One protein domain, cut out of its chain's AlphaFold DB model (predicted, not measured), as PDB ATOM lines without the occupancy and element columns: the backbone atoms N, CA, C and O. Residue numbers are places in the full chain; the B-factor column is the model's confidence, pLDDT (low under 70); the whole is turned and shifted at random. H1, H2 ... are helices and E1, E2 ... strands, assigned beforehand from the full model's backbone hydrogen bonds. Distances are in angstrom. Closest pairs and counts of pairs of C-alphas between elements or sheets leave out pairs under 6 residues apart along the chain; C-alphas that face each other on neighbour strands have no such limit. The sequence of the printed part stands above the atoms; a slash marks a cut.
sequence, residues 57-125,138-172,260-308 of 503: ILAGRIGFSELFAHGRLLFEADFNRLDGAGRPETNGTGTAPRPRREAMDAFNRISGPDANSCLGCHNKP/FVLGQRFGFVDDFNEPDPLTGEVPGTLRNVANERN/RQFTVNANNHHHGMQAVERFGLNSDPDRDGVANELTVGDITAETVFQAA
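Overview. This is residues 57 to 125, 138 to 172 and 260 to 308 of the 503 residues of the protein "Cytochrome c domain-containing protein" of Chthonomonadales bacterium (UniProt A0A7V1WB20). With little regular structure, this is mostly loops: at one end helices H1 and H5 cross, residues 260 to 264 of H3 pack on H5, and short H2 and E1 lie towards the other end. The printed part has 153 residues, with five named helices and one named strand in the order H1 H2 E1 H3 H4 H5, mostly helix, 48 residues in named elements. It is compact, radius of gyration of the C-alphas 16.1 A, spanning 53 by 37 by 27 A.

Arrangement. H1, residues 64 to 76, touches H5, residues 296 to 307, about perpendicular at 90 degrees; their closest C-alphas, of Gly 71 and Glu 302, are 3.7 A apart. H3, residues 260 to 271, touches H5 about perpendicular at 77 degrees, closest C-alphas Arg 260 and Thr 303, 5.5 A. H4, residues 276 to 279, is close to but not clearly touching H5. H2, residues 164 to 167, and E1, residues 169 to 171, meet only through their link; E1 pairs with no named strand. In H1, H3 and H5 every O i to N i+4 pair is within hydrogen-bond range; H2 and H4 are too short for one.

Along the chain. H1 runs 18.0 A from C-alpha 64 at (161.908, 119.811, 115.280); H5 runs 16.2 A to C-alpha 307 at (167.154, 127.234, 107.387).

Size, cuts and confidence. Cuts leave C-alphas 125 and 138 21.8 A apart, and 172 and 260 19.8 A apart. The link H4 to H5 is long. Residue 103 is under pLDDT 70.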
ATOM      1  N   ILE A  57     168.814 112.472 116.199       98.31
ATOM      2  CA  ILE A  57     168.035 113.295 115.259       98.31
ATOM      3  C   ILE A  57     167.433 112.414 114.157       98.31
ATOM      4  O   ILE A  57     166.221 112.437 113.948       98.31
ATOM      5  N   LEU A  58     168.247 111.589 113.487       97.88
ATOM      6  CA  LEU A  58     167.784 110.716 112.398       97.88
ATOM      7  C   LEU A  58     166.785 109.649 112.871       97.88
ATOM      8  O   LEU A  58     165.854 109.309 112.146       97.88
ATOM      9  N   ALA A  59     166.930 109.159 114.103       97.38
ATOM     10  CA  ALA A  59     165.986 108.232 114.726       97.38
ATOM     11  C   ALA A  59     164.679 108.904 115.199       97.38
ATOM     12  O   ALA A  59     163.825 108.225 115.771       97.38
ATOM     13  N   GLY A  60     164.525 110.223 115.026       96.94
ATOM     14  CA  GLY A  60     163.347 110.975 115.466       96.94
ATOM     15  C   GLY A  60     163.218 111.114 116.986       96.94
ATOM     16  O   GLY A  60     162.146 111.462 117.476       96.94
ATOM     17  N   ARG A  61     164.292 110.844 117.742       98.06
ATOM     18  CA  ARG A  61     164.325 111.012 119.206       98.06
ATOM     19  C   ARG A  61     164.443 112.478 119.620       98.06
ATOM     20  O   ARG A  61     164.067 112.810 120.735       98.06
ATOM     21  N   ILE A  62     164.939 113.327 118.720       98.19
ATOM     22  CA  ILE A  62     164.981 114.785 118.864       98.19
ATOM     23  C   ILE A  62     164.021 115.374 117.829       98.19
ATOM     24  O   ILE A  62     164.220 115.222 116.622       98.19
ATOM     25  N   GLY A  63     162.948 116.011 118.298       97.81
ATOM     26  CA  GLY A  63     161.934 116.619 117.434       97.81
ATOM     27  C   GLY A  63     162.347 117.994 116.899       97.81
ATOM     28  O   GLY A  63     163.261 118.627 117.423       97.81
ATOM     29  N   PHE A  64     161.616 118.507 115.899       98.50
ATOM     30  CA  PHE A  64     161.908 119.811 115.280       98.50
ATOM     31  C   PHE A  64     162.035 120.949 116.304       98.50
ATOM     32  O   PHE A  64     162.960 121.743 116.209       98.50
ATOM     33  N   SER A  65     161.120 121.046 117.275       98.31
ATOM     34  CA  SER A  65     161.125 122.145 118.253       98.31
ATOM     35  C   SER A  65     162.357 122.134 119.156       98.31
ATOM     36  O   SER A  65     162.902 123.197 119.432       98.31
ATOM     37  N   GLU A  66     162.805 120.950 119.587       98.38
ATOM     38  CA  GLU A  66     164.037 120.798 120.372       98.38
ATOM     39  C   GLU A  66     165.258 121.131 119.512       98.38
ATOM     40  O   GLU A  66     166.100 121.921 119.925       98.38
ATOM     41  N   LEU A  67     165.304 120.616 118.279       98.38
ATOM     42  CA  LEU A  67     166.398 120.872 117.346       98.38
ATOM     43  C   LEU A  67     166.525 122.361 116.986       98.38
ATOM     44  O   LEU A  67     167.621 122.911 116.984       98.38
ATOM     45  N   PHE A  68     165.402 123.029 116.720       98.56
ATOM     46  CA  PHE A  68     165.352 124.459 116.424       98.56
ATOM     47  C   PHE A  68     165.773 125.304 117.634       98.56
ATOM     48  O   PHE A  68     166.511 126.274 117.477       98.56
ATOM     49  N   ALA A  69     165.330 124.938 118.843       98.44
ATOM     50  CA  ALA A  69     165.716 125.636 120.068       98.44
ATOM     51  C   ALA A  69     167.213 125.486 120.369       98.44
ATOM     52  O   ALA A  69     167.851 126.473 120.727       98.44
ATOM     53  N   HIS A  70     167.771 124.288 120.170       98.69
ATOM     54  CA  HIS A  70     169.205 124.034 120.321       98.69
ATOM     55  C   HIS A  70     170.036 124.781 119.277       98.69
ATOM     56  O   HIS A  70     171.031 125.410 119.608       98.69
ATOM     57  N   GLY A  71     169.586 124.802 118.020       98.56
ATOM     58  CA  GLY A  71     170.240 125.582 116.972       98.56
ATOM     59  C   GLY A  71     170.259 127.081 117.269       98.56
ATOM     60  O   GLY A  71     171.270 127.734 117.034       98.56
ATOM     61  N   ARG A  72     169.173 127.619 117.841       98.25
ATOM     62  CA  ARG A  72     169.143 129.007 118.317       98.25
ATOM     63  C   ARG A  72     170.104 129.233 119.482       98.25
ATOM     64  O   ARG A  72     170.778 130.252 119.485       98.25
ATOM     65  N   LEU A  73     170.160 128.309 120.448       98.19
ATOM     66  CA  LEU A  73     171.104 128.383 121.568       98.19
ATOM     67  C   LEU A  73     172.537 128.517 121.047       98.19
ATOM     68  O   LEU A  73     173.226 129.434 121.457       98.19
ATOM     69  N   LEU A  74     172.947 127.659 120.109       98.50
ATOM     70  CA  LEU A  74     174.285 127.704 119.511       98.50
ATOM     71  C   LEU A  74     174.536 129.010 118.749       98.50
ATOM     72  O   LEU A  74     175.586 129.620 118.898       98.50
ATOM     73  N   PHE A  75     173.557 129.475 117.971       98.31
ATOM     74  CA  PHE A  75     173.687 130.711 117.200       98.31
ATOM     75  C   PHE A  75     173.806 131.965 118.088       98.31
ATOM     76  O   PHE A  75     174.475 132.935 117.731       98.31
ATOM     77  N   GLU A  76     173.120 131.975 119.230       97.88
ATOM     78  CA  GLU A  76     173.074 133.114 120.154       97.88
ATOM     79  C   GLU A  76     174.065 132.986 121.318       97.88
ATOM     80  O   GLU A  76     174.197 133.929 122.094       97.88
ATOM     81  N   ALA A  77     174.769 131.860 121.439       96.56
ATOM     82  CA  ALA A  77     175.741 131.619 122.495       96.56
ATOM     83  C   ALA A  77     176.923 132.587 122.394       96.56
ATOM     84  O   ALA A  77     177.458 132.810 121.310       96.56
ATOM     85  N   ASP A  78     177.345 133.118 123.539       95.94
ATOM     86  CA  ASP A  78     178.634 133.785 123.704       95.94
ATOM     87  C   ASP A  78     179.669 132.727 124.100       95.94
ATOM     88  O   ASP A  78     179.954 132.543 125.284       95.94
ATOM     89  N   PHE A  79     180.192 131.991 123.115       96.12
ATOM     90  CA  PHE A  79     181.137 130.902 123.361       96.12
ATOM     91  C   PHE A  79     182.332 131.381 124.186       96.12
ATOM     92  O   PHE A  79     182.858 132.486 124.007       96.12
ATOM     93  N   ASN A  80     182.775 130.534 125.104       94.31
ATOM     94  CA  ASN A  80     183.903 130.825 125.967       94.31
ATOM     95  C   ASN A  80     184.935 129.689 125.934       94.31
ATOM     96  O   ASN A  80     184.757 128.667 125.277       94.31
ATOM     97  N   ARG A  81     186.055 129.871 126.640       92.88
ATOM     98  CA  ARG A  81     187.163 128.899 126.642       92.88
ATOM     99  C   ARG A  81     186.773 127.504 127.147       92.88
ATOM    100  O   ARG A  81     187.508 126.559 126.915       92.88
ATOM    101  N   LEU A  82     185.692 127.386 127.919       94.38
ATOM    102  CA  LEU A  82     185.195 126.107 128.429       94.38
ATOM    103  C   LEU A  82     184.362 125.370 127.373       94.38
ATOM    104  O   LEU A  82     184.200 124.161 127.489       94.38
ATOM    105  N   ASP A  83     183.873 126.084 126.354       95.69
ATOM    106  CA  ASP A  83     183.241 125.502 125.165       95.69
ATOM    107  C   ASP A  83     184.273 125.039 124.116       95.69
ATOM    108  O   ASP A  83     183.927 124.256 123.238       95.69
ATOM    109  N   GLY A  84     185.522 125.513 124.210       94.38
ATOM    110  CA  GLY A  84     186.578 125.311 123.208       94.38
ATOM    111  C   GLY A  84     186.873 126.542 122.332       94.38
ATOM    112  O   GLY A  84     187.558 126.482 121.317       94.38
ATOM    113  N   ALA A  85     186.320 127.709 122.676       94.19
ATOM    114  CA  ALA A  85     186.482 128.886 121.830       94.19
ATOM    115  C   ALA A  85     187.906 129.460 121.901       94.19
ATOM    116  O   ALA A  85     188.403 129.802 122.980       94.19
ATOM    117  N   GLY A  86     188.508 129.719 120.737       91.19
ATOM    118  CA  GLY A  86     189.656 130.628 120.617       91.19
ATOM    119  C   GLY A  86     190.770 130.167 119.683       91.19
ATOM    120  O   GLY A  86     191.591 130.992 119.263       91.19
ATOM    121  N   ARG A  87     190.796 128.880 119.325       92.06
ATOM    122  CA  ARG A  87     191.804 128.253 118.458       92.06
ATOM    123  C   ARG A  87     193.265 128.628 118.744       92.06
ATOM    124  O   ARG A  87     193.935 129.208 117.878       92.06
ATOM    125  N   PRO A  88     193.804 128.355 119.944       91.81
ATOM    126  CA  PRO A  88     195.073 128.928 120.389       91.81
ATOM    127  C   PRO A  88     196.274 128.552 119.509       91.81
ATOM    128  O   PRO A  88     197.148 129.400 119.326       91.81
ATOM    129  N   GLU A  89     196.315 127.349 118.923       92.06
ATOM    130  CA  GLU A  89     197.437 126.893 118.078       92.06
ATOM    131  C   GLU A  89     197.103 126.700 116.590       92.06
ATOM    132  O   GLU A  89     197.996 126.325 115.833       92.06
ATOM    133  N   THR A  90     195.891 127.006 116.112       92.31
ATOM    134  CA  THR A  90     195.557 126.949 114.668       92.31
ATOM    135  C   THR A  90     195.107 128.300 114.113       92.31
ATOM    136  O   THR A  90     194.666 129.187 114.842       92.31
ATOM    137  N   ASN A  91     195.238 128.494 112.797       91.25
ATOM    138  CA  ASN A  91     194.642 129.638 112.100       91.25
ATOM    139  C   ASN A  91     193.170 129.374 111.719       91.25
ATOM    140  O   ASN A  91     192.673 128.251 111.786       91.25
ATOM    141  N   GLY A  92     192.455 130.391 111.228       91.12
ATOM    142  CA  GLY A  92     191.040 130.234 110.865       91.12
ATOM    143  C   GLY A  92     190.786 129.431 109.576       91.12
ATOM    144  O   GLY A  92     189.632 129.275 109.176       91.12
ATOM    145  N   THR A  93     191.828 128.883 108.933       90.06
ATOM    146  CA  THR A  93     191.680 127.823 107.912       90.06
ATOM    147  C   THR A  93     191.656 126.412 108.508       90.06
ATOM    148  O   THR A  93     191.298 125.477 107.799       90.06
ATOM    149  N   GLY A  94     192.030 126.255 109.785       83.06
ATOM    150  CA  GLY A  94     192.036 124.978 110.504       83.06
ATOM    151  C   GLY A  94     193.200 124.045 110.156       83.06
ATOM    152  O   GLY A  94     193.152 122.870 110.496       83.06
ATOM    153  N   THR A  95     194.224 124.523 109.438       71.25
ATOM    154  CA  THR A  95     195.284 123.650 108.885       71.25
ATOM    155  C   THR A  95     196.707 124.066 109.237       71.25
ATOM    156  O   THR A  95     197.579 123.201 109.305       71.25
ATOM    157  N   ALA A  96     196.970 125.358 109.461       72.94
ATOM    158  CA  ALA A  96     198.318 125.828 109.756       72.94
ATOM    159  C   ALA A  96     198.489 126.042 111.266       72.94
ATOM    160  O   ALA A  96     197.717 126.819 111.845       72.94
ATOM    161  N   PRO A  97     199.487 125.396 111.897       77.06
ATOM    162  CA  PRO A  97     199.824 125.692 113.275       77.06
ATOM    163  C   PRO A  97     200.346 127.128 113.381       77.06
ATOM    164  O   PRO A  97     201.063 127.611 112.501       77.06
ATOM    165  N   ARG A  98     200.003 127.807 114.470       84.06
ATOM    166  CA  ARG A  98     200.520 129.131 114.832       84.06
ATOM    167  C   ARG A  98     201.120 129.090 116.239       84.06
ATOM    168  O   ARG A  98     200.776 128.193 117.008       84.06
ATOM    169  N   PRO A  99     201.999 130.041 116.604       86.31
ATOM    170  CA  PRO A  99     202.406 130.202 117.993       86.31
ATOM    171  C   PRO A  99     201.175 130.341 118.888       86.31
ATOM    172  O   PRO A  99     200.264 131.108 118.565       86.31
ATOM    173  N   ARG A 100     201.171 129.595 119.997       89.31
ATOM    174  CA  ARG A 100     200.071 129.579 120.958       89.31
ATOM    175  C   ARG A 100     199.722 131.001 121.399       89.31
ATOM    176  O   ARG A 100     200.607 131.739 121.837       89.31
ATOM    177  N   ARG A 101     198.440 131.365 121.327       85.25
ATOM    178  CA  ARG A 101     197.905 132.601 121.919       85.25
ATOM    179  C   ARG A 101     196.850 132.284 122.961       85.25
ATOM    180  O   ARG A 101     195.856 131.638 122.655       85.25
ATOM    181  N   GLU A 102     197.090 132.742 124.182       77.31
ATOM    182  CA  GLU A 102     196.191 132.531 125.314       77.31
ATOM    183  C   GLU A 102     194.906 133.366 125.190       77.31
ATOM    184  O   GLU A 102     194.884 134.411 124.539       77.31
ATOM    185  N   ALA A 103     193.838 132.912 125.855       66.44
ATOM    186  CA  ALA A 103     192.462 133.390 125.672       66.44
ATOM    187  C   ALA A 103     192.258 134.913 125.820       66.44
ATOM    188  O   ALA A 103     191.349 135.466 125.207       66.44
ATOM    189  N   MET A 104     193.096 135.605 126.598       72.69
ATOM    190  CA  MET A 104     192.972 137.057 126.808       72.69
ATOM    191  C   MET A 104     193.455 137.889 125.607       72.69
ATOM    192  O   MET A 104     192.998 139.015 125.441       72.69
ATOM    193  N   ASP A 105     194.297 137.309 124.743       78.62
ATOM    194  CA  ASP A 105     194.854 137.942 123.534       78.62
ATOM    195  C   ASP A 105     194.455 137.177 122.254       78.62
ATOM    196  O   ASP A 105     195.088 137.302 121.200       78.62
ATOM    197  N   ALA A 106     193.420 136.332 122.337       81.62
ATOM    198  CA  ALA A 106     193.021 135.449 121.244       81.62
ATOM    199  C   ALA A 106     192.179 136.153 120.166       81.62
ATOM    200  O   ALA A 106     192.214 135.725 119.013       81.62
ATOM    201  N   PHE A 107     191.462 137.234 120.496       91.62
ATOM    202  CA  PHE A 107     190.636 137.952 119.522       91.62
ATOM    203  C   PHE A 107     191.471 138.784 118.541       91.62
ATOM    204  O   PHE A 107     192.323 139.580 118.931       91.62
ATOM    205  N   ASN A 108     191.159 138.670 117.251       93.31
ATOM    206  CA  ASN A 108     191.730 139.487 116.189       93.31
ATOM    207  C   ASN A 108     190.668 139.838 115.152       93.31
ATOM    208  O   ASN A 108     190.074 138.952 114.548       93.31
ATOM    209  N   ARG A 109     190.478 141.129 114.862       92.62
ATOM    210  CA  ARG A 109     189.423 141.571 113.938       92.62
ATOM    211  C   ARG A 109     189.618 141.091 112.493       92.62
ATOM    212  O   ARG A 109     188.641 141.057 111.752       92.62
ATOM    213  N   ILE A 110     190.849 140.765 112.096       94.31
ATOM    214  CA  ILE A 110     191.253 140.518 110.707       94.31
ATOM    215  C   ILE A 110     191.405 139.021 110.422       94.31
ATOM    216  O   ILE A 110     190.825 138.522 109.462       94.31
ATOM    217  N   SER A 111     192.202 138.307 111.220       93.25
ATOM    218  CA  SER A 111     192.447 136.863 111.048       93.25
ATOM    219  C   SER A 111     191.531 135.977 111.892       93.25
ATOM    220  O   SER A 111     191.561 134.750 111.760       93.25
ATOM    221  N   GLY A 112     190.746 136.594 112.774       92.81
ATOM    222  CA  GLY A 112     189.903 135.942 113.761       92.81
ATOM    223  C   GLY A 112     190.684 135.210 114.876       92.81
ATOM    224  O   GLY A 112     191.905 135.045 114.762       92.81
ATOM    225  N   PRO A 113     189.976 134.662 115.883       94.25
ATOM    226  CA  PRO A 113     188.539 134.840 116.119       94.25
ATOM    227  C   PRO A 113     188.166 136.315 116.299       94.25
ATOM    228  O   PRO A 113     188.909 137.060 116.925       94.25
ATOM    229  N   ASP A 114     187.072 136.770 115.696       93.81
ATOM    230  CA  ASP A 114     186.648 138.182 115.709       93.81
ATOM    231  C   ASP A 114     185.308 138.412 116.417       93.81
ATOM    232  O   ASP A 114     184.936 139.557 116.674       93.81
ATOM    233  N   ALA A 115     184.619 137.332 116.783       94.56
ATOM    234  CA  ALA A 115     183.419 137.337 117.606       94.56
ATOM    235  C   ALA A 115     183.325 136.008 118.354       94.56
ATOM    236  O   ALA A 115     183.782 134.992 117.855       94.56
ATOM    237  N   ASN A 116     182.679 135.962 119.506       93.94
ATOM    238  CA  ASN A 116     182.371 134.711 120.204       93.94
ATOM    239  C   ASN A 116     180.916 134.254 120.022       93.94
ATOM    240  O   ASN A 116     180.516 133.266 120.619       93.94
ATOM    241  N   SER A 117     180.137 134.953 119.195       96.31
ATOM    242  CA  SER A 117     178.742 134.623 118.911       96.31
ATOM    243  C   SER A 117     178.381 134.973 117.472       96.31
ATOM    244  O   SER A 117     178.780 136.034 116.975       96.31
ATOM    245  N   CYS A 118     177.560 134.147 116.813       97.69
ATOM    246  CA  CYS A 118     176.963 134.518 115.527       97.69
ATOM    247  C   CYS A 118     176.065 135.758 115.679       97.69
ATOM    248  O   CYS A 118     176.071 136.641 114.812       97.69
ATOM    249  N   LEU A 119     175.347 135.882 116.804       97.12
ATOM    250  CA  LEU A 119     174.504 137.040 117.121       97.12
ATOM    251  C   LEU A 119     175.296 138.355 117.183       97.12
ATOM    252  O   LEU A 119     174.748 139.410 116.861       97.12
ATOM    253  N   GLY A 120     176.588 138.321 117.522       95.31
ATOM    254  CA  GLY A 120     177.441 139.515 117.549       95.31
ATOM    255  C   GLY A 120     177.467 140.278 116.217       95.31
ATOM    256  O   GLY A 120     177.497 141.510 116.204       95.31
ATOM    257  N   CYS A 121     177.350 139.561 115.095       96.56
ATOM    258  CA  CYS A 121     177.316 140.147 113.754       96.56
ATOM    259  C   CYS A 121     175.935 140.047 113.086       96.56
ATOM    260  O   CYS A 121     175.551 140.943 112.333       96.56
ATOM    261  N   HIS A 122     175.178 138.978 113.342       97.25
ATOM    262  CA  HIS A 122     173.910 138.682 112.672       97.25
ATOM    263  C   HIS A 122     172.690 139.159 113.476       97.25
ATOM    264  O   HIS A 122     171.837 138.362 113.876       97.25
ATOM    265  N   ASN A 123     172.593 140.464 113.739       95.06
ATOM    266  CA  ASN A 123     171.640 141.018 114.714       95.06
ATOM    267  C   ASN A 123     170.698 142.105 114.189       95.06
ATOM    268  O   ASN A 123     169.870 142.596 114.959       95.06
ATOM    269  N   LYS A 124     170.763 142.483 112.908       93.56
ATOM    270  CA  LYS A 124     169.940 143.568 112.359       93.56
ATOM    271  C   LYS A 124     168.849 143.043 111.418       93.56
ATOM    272  O   LYS A 124     169.171 142.527 110.357       93.56
ATOM    273  N   PRO A 125     167.550 143.202 111.736       93.56
ATOM    274  CA  PRO A 125     166.992 143.922 112.887       93.56
ATOM    275  C   PRO A 125     166.901 143.090 114.179       93.56
ATOM    276  O   PRO A 125     166.496 143.623 115.208       93.56
ATOM    277  N   PHE A 138     186.455 140.325 107.781       95.38
ATOM    278  CA  PHE A 138     187.643 140.390 106.930       95.38
ATOM    279  C   PHE A 138     187.947 139.016 106.332       95.38
ATOM    280  O   PHE A 138     188.686 138.200 106.872       95.38
ATOM    281  N   VAL A 139     187.344 138.732 105.179       94.38
ATOM    282  CA  VAL A 139     187.460 137.423 104.532       94.38
ATOM    283  C   VAL A 139     188.826 137.269 103.871       94.38
ATOM    284  O   VAL A 139     189.372 138.207 103.292       94.38
ATOM    285  N   LEU A 140     189.341 136.043 103.924       94.19
ATOM    286  CA  LEU A 140     190.692 135.610 103.565       94.19
ATOM    287  C   LEU A 140     191.746 135.954 104.618       94.19
ATOM    288  O   LEU A 140     192.771 135.278 104.632       94.19
ATOM    289  N   GLY A 141     191.503 136.896 105.538       94.38
ATOM    290  CA  GLY A 141     192.424 137.206 106.639       94.38
ATOM    291  C   GLY A 141     192.755 135.993 107.514       94.38
ATOM    292  O   GLY A 141     193.872 135.872 108.007       94.38
ATOM    293  N   GLN A 142     191.849 135.017 107.598       93.44
ATOM    294  CA  GLN A 142     192.023 133.780 108.362       93.44
ATOM    295  C   GLN A 142     193.194 132.883 107.951       93.44
ATOM    296  O   GLN A 142     193.490 131.911 108.645       93.44
ATOM    297  N   ARG A 143     193.813 133.154 106.794       92.88
ATOM    298  CA  ARG A 143     195.017 132.448 106.337       92.88
ATOM    299  C   ARG A 143     196.238 132.781 107.190       92.88
ATOM    300  O   ARG A 143     197.092 131.919 107.372       92.88
ATOM    301  N   PHE A 144     196.294 133.996 107.732       92.69
ATOM    302  CA  PHE A 144     197.337 134.407 108.664       92.69
ATOM    303  C   PHE A 144     197.130 133.736 110.020       92.69
ATOM    304  O   PHE A 144     195.996 133.476 110.426       92.69
ATOM    305  N   GLY A 145     198.227 133.468 110.730       89.31
ATOM    306  CA  GLY A 145     198.156 132.958 112.100       89.31
ATOM    307  C   GLY A 145     197.560 133.994 113.053       89.31
ATOM    308  O   GLY A 145     196.680 133.670 113.850       89.31
ATOM    309  N   PHE A 146     198.025 135.240 112.958       90.69
ATOM    310  CA  PHE A 146     197.475 136.380 113.682       90.69
ATOM    311  C   PHE A 146     197.987 137.680 113.056       90.69
ATOM    312  O   PHE A 146     199.190 137.830 112.901       90.69
ATOM    313  N   VAL A 147     197.110 138.616 112.693       92.31
ATOM    314  CA  VAL A 147     197.546 139.884 112.078       92.31
ATOM    315  C   VAL A 147     197.777 140.929 113.173       92.31
ATOM    316  O   VAL A 147     196.826 141.594 113.585       92.31
ATOM    317  N   ASP A 148     199.020 141.047 113.655       88.81
ATOM    318  CA  ASP A 148     199.456 142.118 114.577       88.81
ATOM    319  C   ASP A 148     199.881 143.384 113.819       88.81
ATOM    320  O   ASP A 148     199.548 144.506 114.203       88.81
ATOM    321  N   ASP A 149     200.603 143.197 112.713       87.69
ATOM    322  CA  ASP A 149     200.968 144.242 111.767       87.69
ATOM    323  C   ASP A 149     200.696 143.787 110.323       87.69
ATOM    324  O   ASP A 149     200.321 142.645 110.059       87.69
ATOM    325  N   PHE A 150     200.823 144.704 109.362       92.62
ATOM    326  CA  PHE A 150     200.618 144.389 107.944       92.62
ATOM    327  C   PHE A 150     201.918 143.996 107.226       92.62
ATOM    328  O   PHE A 150     201.951 144.014 105.995       92.62
ATOM    329  N   ASN A 151     202.991 143.703 107.964       92.25
ATOM    330  CA  ASN A 151     204.317 143.435 107.412       92.25
ATOM    331  C   ASN A 151     204.626 141.940 107.294       92.25
ATOM    332  O   ASN A 151     205.578 141.576 106.601       92.25
ATOM    333  N   GLU A 152     203.834 141.075 107.931       88.81
ATOM    334  CA  GLU A 152     203.962 139.630 107.764       88.81
ATOM    335  C   GLU A 152     203.694 139.213 106.305       88.81
ATOM    336  O   GLU A 152     202.660 139.586 105.739       88.81
ATOM    337  N   PRO A 153     204.595 138.430 105.676       91.44
ATOM    338  CA  PRO A 153     204.355 137.881 104.349       91.44
ATOM    339  C   PRO A 153     203.093 137.019 104.315       91.44
ATOM    340  O   PRO A 153     202.887 136.153 105.166       91.44
ATOM    341  N   ASP A 154     202.268 137.226 103.295       89.06
ATOM    342  CA  ASP A 154     201.072 136.432 103.052       89.06
ATOM    343  C   ASP A 154     201.431 134.948 102.855       89.06
ATOM    344  O   ASP A 154     202.185 134.627 101.933       89.06
ATOM    345  N   PRO A 155     200.867 134.016 103.644       86.44
ATOM    346  CA  PRO A 155     201.130 132.587 103.484       86.44
ATOM    347  C   PRO A 155     200.786 132.019 102.098       86.44
ATOM    348  O   PRO A 155     201.304 130.969 101.726       86.44
ATOM    349  N   LEU A 156     199.898 132.674 101.340       82.56
ATOM    350  CA  LEU A 156     199.489 132.238 100.002       82.56
ATOM    351  C   LEU A 156     200.336 132.841  98.880       82.56
ATOM    352  O   LEU A 156     200.551 132.167  97.874       82.56
ATOM    353  N   THR A 157     200.775 134.096  99.008       85.44
ATOM    354  CA  THR A 157     201.467 134.812  97.916       85.44
ATOM    355  C   THR A 157     202.940 135.096  98.205       85.44
ATOM    356  O   THR A 157     203.705 135.333  97.276       85.44
ATOM    357  N   GLY A 158     203.353 135.071  99.473       89.12
ATOM    358  CA  GLY A 158     204.673 135.502  99.937       89.12
ATOM    359  C   GLY A 158     204.876 137.022  99.918       89.12
ATOM    360  O   GLY A 158     205.942 137.496 100.303       89.12
ATOM    361  N   GLU A 159     203.880 137.793  99.479       91.69
ATOM    362  CA  GLU A 159     203.955 139.251  99.415       91.69
ATOM    363  C   GLU A 159     203.571 139.882 100.752       91.69
ATOM    364  O   GLU A 159     202.725 139.371 101.483       91.69
ATOM    365  N   VAL A 160     204.167 141.032 101.057       93.94
ATOM    366  CA  VAL A 160     203.837 141.805 102.255       93.94
ATOM    367  C   VAL A 160     202.596 142.668 101.980       93.94
ATOM    368  O   VAL A 160     202.658 143.530 101.097       93.94
ATOM    369  N   PRO A 161     201.481 142.506 102.723       93.38
ATOM    370  CA  PRO A 161     200.253 143.256 102.455       93.38
ATOM    371  C   PRO A 161     200.404 144.777 102.610       93.38
ATOM    372  O   PRO A 161     199.829 145.548 101.836       93.38
ATOM    373  N   GLY A 162     201.119 145.228 103.643       93.44
ATOM    374  CA  GLY A 162     201.380 146.632 103.986       93.44
ATOM    375  C   GLY A 162     200.160 147.457 104.420       93.44
ATOM    376  O   GLY A 162     200.316 148.526 105.005       93.44
ATOM    377  N   THR A 163     198.933 146.996 104.149       92.94
ATOM    378  CA  THR A 163     197.687 147.695 104.491       92.94
ATOM    379  C   THR A 163     196.535 146.726 104.759       92.94
ATOM    380  O   THR A 163     196.496 145.617 104.218       92.94
ATOM    381  N   LEU A 164     195.516 147.203 105.483       90.56
ATOM    382  CA  LEU A 164     194.260 146.477 105.699       90.56
ATOM    383  C   LEU A 164     193.564 146.061 104.388       90.56
ATOM    384  O   LEU A 164     192.958 145.000 104.309       90.56
ATOM    385  N   ARG A 165     193.671 146.880 103.333       88.69
ATOM    386  CA  ARG A 165     193.021 146.602 102.040       88.69
ATOM    387  C   ARG A 165     193.633 145.422 101.291       88.69
ATOM    388  O   ARG A 165     192.969 144.852 100.434       88.69
ATOM    389  N   ASN A 166     194.892 145.107 101.576       92.50
ATOM    390  CA  ASN A 166     195.617 144.034 100.903       92.50
ATOM    391  C   ASN A 166     195.660 142.761 101.758       92.50
ATOM    392  O   ASN A 166     195.784 141.669 101.212       92.50
ATOM    393  N   VAL A 167     195.537 142.876 103.088       95.12
ATOM    394  CA  VAL A 167     195.584 141.709 103.982       95.12
ATOM    395  C   VAL A 167     194.301 140.879 103.906       95.12
ATOM    396  O   VAL A 167     194.360 139.657 104.005       95.12
ATOM    397  N   ALA A 168     193.138 141.496 103.680       95.56
ATOM    398  CA  ALA A 168     191.851 140.805 103.617       95.56
ATOM    399  C   ALA A 168     190.820 141.584 102.784       95.56
ATOM    400  O   ALA A 168     190.966 142.782 102.551       95.56
ATOM    401  N   ASN A 169     189.746 140.905 102.372       95.69
ATOM    402  CA  ASN A 169     188.584 141.541 101.753       95.69
ATOM    403  C   ASN A 169     187.510 141.812 102.819       95.69
ATOM    404  O   ASN A 169     186.922 140.879 103.367       95.69
ATOM    405  N   GLU A 170     187.228 143.086 103.077       95.62
ATOM    406  CA  GLU A 170     186.164 143.521 103.989       95.62
ATOM    407  C   GLU A 170     184.773 143.278 103.382       95.62
ATOM    408  O   GLU A 170     184.513 143.647 102.231       95.62
ATOM    409  N   ARG A 171     183.861 142.663 104.145       95.62
ATOM    410  CA  ARG A 171     182.501 142.341 103.694       95.62
ATOM    411  C   ARG A 171     181.467 142.551 104.783       95.62
ATOM    412  O   ARG A 171     181.665 142.120 105.913       95.62
ATOM    413  N   ASN A 172     180.320 143.100 104.399       95.88
ATOM    414  CA  ASN A 172     179.182 143.216 105.298       95.88
ATOM    415  C   ASN A 172     178.576 141.840 105.588       95.88
ATOM    416  O   ASN A 172     178.461 140.984 104.696       95.88
ATOM    417  N   ARG A 260     175.186 124.533 106.047       98.50
ATOM    418  CA  ARG A 260     176.137 123.727 106.821       98.50
ATOM    419  C   ARG A 260     177.583 124.153 106.591       98.50
ATOM    420  O   ARG A 260     178.305 124.416 107.545       98.50
ATOM    421  N   GLN A 261     178.005 124.264 105.331       98.31
ATOM    422  CA  GLN A 261     179.365 124.695 105.009       98.31
ATOM    423  C   GLN A 261     179.623 126.123 105.508       98.31
ATOM    424  O   GLN A 261     180.711 126.405 106.008       98.31
ATOM    425  N   PHE A 262     178.639 127.021 105.371       97.38
ATOM    426  CA  PHE A 262     178.709 128.377 105.918       97.38
ATOM    427  C   PHE A 262     178.961 128.347 107.431       97.38
ATOM    428  O   PHE A 262     179.925 128.950 107.894       97.38
ATOM    429  N   THR A 263     178.162 127.578 108.163       97.88
ATOM    430  CA  THR A 263     178.208 127.436 109.621       97.88
ATOM    431  C   THR A 263     179.514 126.837 110.107       97.88
ATOM    432  O   THR A 263     180.182 127.431 110.943       97.88
ATOM    433  N   VAL A 264     179.967 125.724 109.529       98.19
ATOM    434  CA  VAL A 264     181.244 125.115 109.933       98.19
ATOM    435  C   VAL A 264     182.423 126.050 109.642       98.19
ATOM    436  O   VAL A 264     183.361 126.139 110.431       98.19
ATOM    437  N   ASN A 265     182.386 126.778 108.519       96.88
ATOM    438  CA  ASN A 265     183.399 127.791 108.232       96.88
ATOM    439  C   ASN A 265     183.376 128.922 109.261       96.88
ATOM    440  O   ASN A 265     184.446 129.348 109.687       96.88
ATOM    441  N   ALA A 266     182.190 129.415 109.623       96.56
ATOM    442  CA  ALA A 266     182.022 130.526 110.550       96.56
ATOM    443  C   ALA A 266     182.408 130.146 111.983       96.56
ATOM    444  O   ALA A 266     183.190 130.871 112.589       96.56
ATOM    445  N   ASN A 267     181.971 128.984 112.470       97.56
ATOM    446  CA  ASN A 267     182.352 128.461 113.781       97.56
ATOM    447  C   ASN A 267     183.871 128.375 113.914       97.56
ATOM    448  O   ASN A 267     184.435 128.971 114.832       97.56
ATOM    449  N   ASN A 268     184.551 127.788 112.920       96.12
ATOM    450  CA  ASN A 268     186.005 127.764 112.953       96.12
ATOM    451  C   ASN A 268     186.590 129.164 112.836       96.12
ATOM    452  O   ASN A 268     187.310 129.548 113.731       96.12
ATOM    453  N   HIS A 269     186.315 129.925 111.771       94.94
ATOM    454  CA  HIS A 269     186.982 131.201 111.476       94.94
ATOM    455  C   HIS A 269     186.616 132.335 112.441       94.94
ATOM    456  O   HIS A 269     187.505 133.022 112.937       94.94
ATOM    457  N   HIS A 270     185.347 132.569 112.718       95.44
ATOM    458  CA  HIS A 270     184.941 133.750 113.471       95.44
ATOM    459  C   HIS A 270     185.001 133.517 114.974       95.44
ATOM    460  O   HIS A 270     185.375 134.443 115.684       95.44
ATOM    461  N   HIS A 271     184.726 132.289 115.426       95.50
ATOM    462  CA  HIS A 271     184.588 131.956 116.850       95.50
ATOM    463  C   HIS A 271     185.754 131.133 117.397       95.50
ATOM    464  O   HIS A 271     186.028 131.173 118.592       95.50
ATOM    465  N   GLY A 272     186.496 130.453 116.518       94.81
ATOM    466  CA  GLY A 272     187.547 129.539 116.949       94.81
ATOM    467  C   GLY A 272     186.990 128.265 117.562       94.81
ATOM    468  O   GLY A 272     187.656 127.743 118.434       94.81
ATOM    469  N   MET A 273     185.798 127.842 117.126       96.94
ATOM    470  CA  MET A 273     185.119 126.612 117.535       96.94
ATOM    471  C   MET A 273     185.244 125.534 116.448       96.94
ATOM    472  O   MET A 273     185.043 125.813 115.257       96.94
ATOM    473  N   GLN A 274     185.489 124.285 116.825       96.94
ATOM    474  CA  GLN A 274     185.794 123.191 115.912       96.94
ATOM    475  C   GLN A 274     184.669 122.157 115.789       96.94
ATOM    476  O   GLN A 274     184.301 121.436 116.715       96.94
ATOM    477  N   ALA A 275     184.149 122.015 114.568       98.00
ATOM    478  CA  ALA A 275     183.168 120.980 114.261       98.00
ATOM    479  C   ALA A 275     183.811 119.597 114.082       98.00
ATOM    480  O   ALA A 275     184.701 119.416 113.245       98.00
ATOM    481  N   VAL A 276     183.252 118.588 114.754       97.94
ATOM    482  CA  VAL A 276     183.676 117.178 114.666       97.94
ATOM    483  C   VAL A 276     183.715 116.672 113.221       97.94
ATOM    484  O   VAL A 276     184.638 115.961 112.836       97.94
ATOM    485  N   GLU A 277     182.754 117.066 112.379       97.06
ATOM    486  CA  GLU A 277     182.710 116.649 110.964       97.06
ATOM    487  C   GLU A 277     183.878 117.172 110.112       97.06
ATOM    488  O   GLU A 277     184.118 116.660 109.016       97.06
ATOM    489  N   ARG A 278     184.599 118.186 110.599       96.50
ATOM    490  CA  ARG A 278     185.761 118.764 109.924       96.50
ATOM    491  C   ARG A 278     187.078 118.309 110.534       96.50
ATOM    492  O   ARG A 278     188.008 118.019 109.787       96.50
ATOM    493  N   PHE A 279     187.149 118.277 111.859       95.69
ATOM    494  CA  PHE A 279     188.401 118.093 112.591       95.69
ATOM    495  C   PHE A 279     188.607 116.663 113.103       95.69
ATOM    496  O   PHE A 279     189.746 116.241 113.298       95.69
ATOM    497  N   GLY A 280     187.530 115.879 113.180       95.75
ATOM    498  CA  GLY A 280     187.549 114.495 113.631       95.75
ATOM    499  C   GLY A 280     186.860 114.308 114.981       95.75
ATOM    500  O   GLY A 280     186.602 115.246 115.728       95.75
ATOM    501  N   LEU A 281     186.527 113.054 115.283       96.50
ATOM    502  CA  LEU A 281     185.995 112.671 116.587       96.50
ATOM    503  C   LEU A 281     187.152 112.494 117.576       96.50
ATOM    504  O   LEU A 281     188.121 111.801 117.267       96.50
ATOM    505  N   ASN A 282     187.015 113.057 118.776       96.12
ATOM    506  CA  ASN A 282     188.018 113.056 119.848       96.12
ATOM    507  C   ASN A 282     189.352 113.705 119.443       96.12
ATOM    508  O   ASN A 282     190.411 113.313 119.934       96.12
ATOM    509  N   SER A 283     189.303 114.669 118.526       93.94
ATOM    510  CA  SER A 283     190.453 115.473 118.126       93.94
ATOM    511  C   SER A 283     190.466 116.809 118.864       93.94
ATOM    512  O   SER A 283     189.406 117.406 119.034       93.94
ATOM    513  N   ASP A 284     191.666 117.286 119.187       94.25
ATOM    514  CA  ASP A 284     191.949 118.650 119.662       94.25
ATOM    515  C   ASP A 284     193.126 119.252 118.842       94.25
ATOM    516  O   ASP A 284     194.289 119.223 119.264       94.25
ATOM    517  N   PRO A 285     192.884 119.649 117.574       93.00
ATOM    518  CA  PRO A 285     193.895 120.238 116.695       93.00
ATOM    519  C   PRO A 285     194.510 121.554 117.177       93.00
ATOM    520  O   PRO A 285     195.663 121.821 116.834       93.00
ATOM    521  N   ASP A 286     193.763 122.396 117.892       92.75
ATOM    522  CA  ASP A 286     194.243 123.703 118.357       92.75
ATOM    523  C   ASP A 286     194.763 123.706 119.791       92.75
ATOM    524  O   ASP A 286     195.370 124.699 120.197       92.75
ATOM    525  N   ARG A 287     194.662 122.566 120.476       93.19
ATOM    526  CA  ARG A 287     195.282 122.263 121.763       93.19
ATOM    527  C   ARG A 287     194.803 123.165 122.878       93.19
ATOM    528  O   ARG A 287     195.605 123.636 123.696       93.19
ATOM    529  N   ASP A 288     193.513 123.438 122.911       92.00
ATOM    530  CA  ASP A 288     192.905 124.166 124.017       92.00
ATOM    531  C   ASP A 288     192.455 123.250 125.172       92.00
ATOM    532  O   ASP A 288     192.176 123.737 126.272       92.00
ATOM    533  N   GLY A 289     192.515 121.928 124.969       94.00
ATOM    534  CA  GLY A 289     192.139 120.910 125.943       94.00
ATOM    535  C   GLY A 289     190.675 120.473 125.857       94.00
ATOM    536  O   GLY A 289     190.257 119.652 126.681       94.00
ATOM    537  N   VAL A 290     189.910 120.978 124.889       94.94
ATOM    538  CA  VAL A 290     188.513 120.627 124.635       94.94
ATOM    539  C   VAL A 290     188.429 119.866 123.313       94.94
ATOM    540  O   VAL A 290     188.801 120.341 122.253       94.94
ATOM    541  N   ALA A 291     187.926 118.634 123.364       95.81
ATOM    542  CA  ALA A 291     187.652 117.851 122.163       95.81
ATOM    543  C   ALA A 291     186.144 117.764 121.925       95.81
ATOM    544  O   ALA A 291     185.359 117.743 122.873       95.81
ATOM    545  N   ASN A 292     185.745 117.582 120.664       96.19
ATOM    546  CA  ASN A 292     184.340 117.476 120.249       96.19
ATOM    547  C   ASN A 292     183.493 118.725 120.551       96.19
ATOM    548  O   ASN A 292     182.308 118.593 120.853       96.19
ATOM    549  N   GLU A 293     184.088 119.909 120.423       97.38
ATOM    550  CA  GLU A 293     183.475 121.202 120.757       97.38
ATOM    551  C   GLU A 293     182.105 121.419 120.095       97.38
ATOM    552  O   GLU A 293     181.169 121.909 120.720       97.38
ATOM    553  N   LEU A 294     181.952 121.023 118.825       98.44
ATOM    554  CA  LEU A 294     180.668 121.037 118.122       98.44
ATOM    555  C   LEU A 294     180.421 119.695 117.432       98.44
ATOM    556  O   LEU A 294     181.064 119.345 116.436       98.44
ATOM    557  N   THR A 295     179.453 118.931 117.933       98.56
ATOM    558  CA  THR A 295     179.102 117.630 117.353       98.56
ATOM    559  C   THR A 295     178.383 117.777 116.008       98.56
ATOM    560  O   THR A 295     177.844 118.829 115.656       98.56
ATOM    561  N   VAL A 296     178.293 116.683 115.244       98.62
ATOM    562  CA  VAL A 296     177.511 116.653 113.992       98.62
ATOM    563  C   VAL A 296     176.044 117.039 114.237       98.62
ATOM    564  O   VAL A 296     175.433 117.710 113.403       98.62
ATOM    565  N   GLY A 297     175.472 116.640 115.380       98.62
ATOM    566  CA  GLY A 297     174.101 116.989 115.741       98.62
ATOM    567  C   GLY A 297     173.936 118.468 116.088       98.62
ATOM    568  O   GLY A 297     172.930 119.053 115.690       98.62
ATOM    569  N   ASP A 298     174.932 119.091 116.723       98.81
ATOM    570  CA  ASP A 298     174.943 120.536 116.996       98.81
ATOM    571  C   ASP A 298     174.946 121.344 115.696       98.81
ATOM    572  O   ASP A 298     174.077 122.189 115.482       98.81
ATOM    573  N   ILE A 299     175.829 121.000 114.754       98.81
ATOM    574  CA  ILE A 299     175.866 121.657 113.439       98.81
ATOM    575  C   ILE A 299     174.562 121.417 112.660       98.81
ATOM    576  O   ILE A 299     174.084 122.303 111.946       98.81
ATOM    577  N   THR A 300     173.934 120.240 112.786       98.81
ATOM    578  CA  THR A 300     172.591 120.002 112.227       98.81
ATOM    579  C   THR A 300     171.544 120.907 112.868       98.81
ATOM    580  O   THR A 300     170.715 121.451 112.142       98.81
ATOM    581  N   ALA A 301     171.584 121.105 114.185       98.81
ATOM    582  CA  ALA A 301     170.667 121.991 114.890       98.81
ATOM    583  C   ALA A 301     170.804 123.440 114.416       98.81
ATOM    584  O   ALA A 301     169.812 124.058 114.029       98.81
ATOM    585  N   GLU A 302     172.033 123.952 114.373       98.69
ATOM    586  CA  GLU A 302     172.330 125.316 113.941       98.69
ATOM    587  C   GLU A 302     171.926 125.549 112.475       98.69
ATOM    588  O   GLU A 302     171.235 126.517 112.154       98.69
ATOM    589  N   THR A 303     172.239 124.593 111.592       98.56
ATOM    590  CA  THR A 303     171.821 124.625 110.179       98.56
ATOM    591  C   THR A 303     170.294 124.632 110.043       98.56
ATOM    592  O   THR A 303     169.742 125.386 109.240       98.56
ATOM    593  N   VAL A 304     169.581 123.821 110.836       98.56
ATOM    594  CA  VAL A 304     168.110 123.780 110.832       98.56
ATOM    595  C   VAL A 304     167.519 125.086 111.351       98.56
ATOM    596  O   VAL A 304     166.562 125.573 110.752       98.56
ATOM    597  N   PHE A 305     168.083 125.677 112.406       98.69
ATOM    598  CA  PHE A 305     167.666 126.988 112.901       98.69
ATOM    599  C   PHE A 305     167.773 128.050 111.800       98.69
ATOM    600  O   PHE A 305     166.770 128.675 111.455       98.69
ATOM    601  N   GLN A 306     168.943 128.170 111.168       98.50
ATOM    602  CA  GLN A 306     169.186 129.109 110.070       98.50
ATOM    603  C   GLN A 306     168.253 128.869 108.870       98.50
ATOM    604  O   GLN A 306     167.710 129.815 108.292       98.50
ATOM    605  N   ALA A 307     168.036 127.605 108.491       98.50
ATOM    606  CA  ALA A 307     167.154 127.234 107.387       98.50
ATOM    607  C   ALA A 307     165.677 127.541 107.678       98.50
ATOM    608  O   ALA A 307     164.907 127.804 106.752       98.50
ATOM    609  N   ALA A 308     165.292 127.501 108.953       98.19
ATOM    610  CA  ALA A 308     163.933 127.691 109.435       98.19
ATOM    611  C   ALA A 308     163.646 129.118 109.944       98.19
ATOM    612  O   ALA A 308     162.555 129.371 110.462       98.19
TER     613      ALA A 308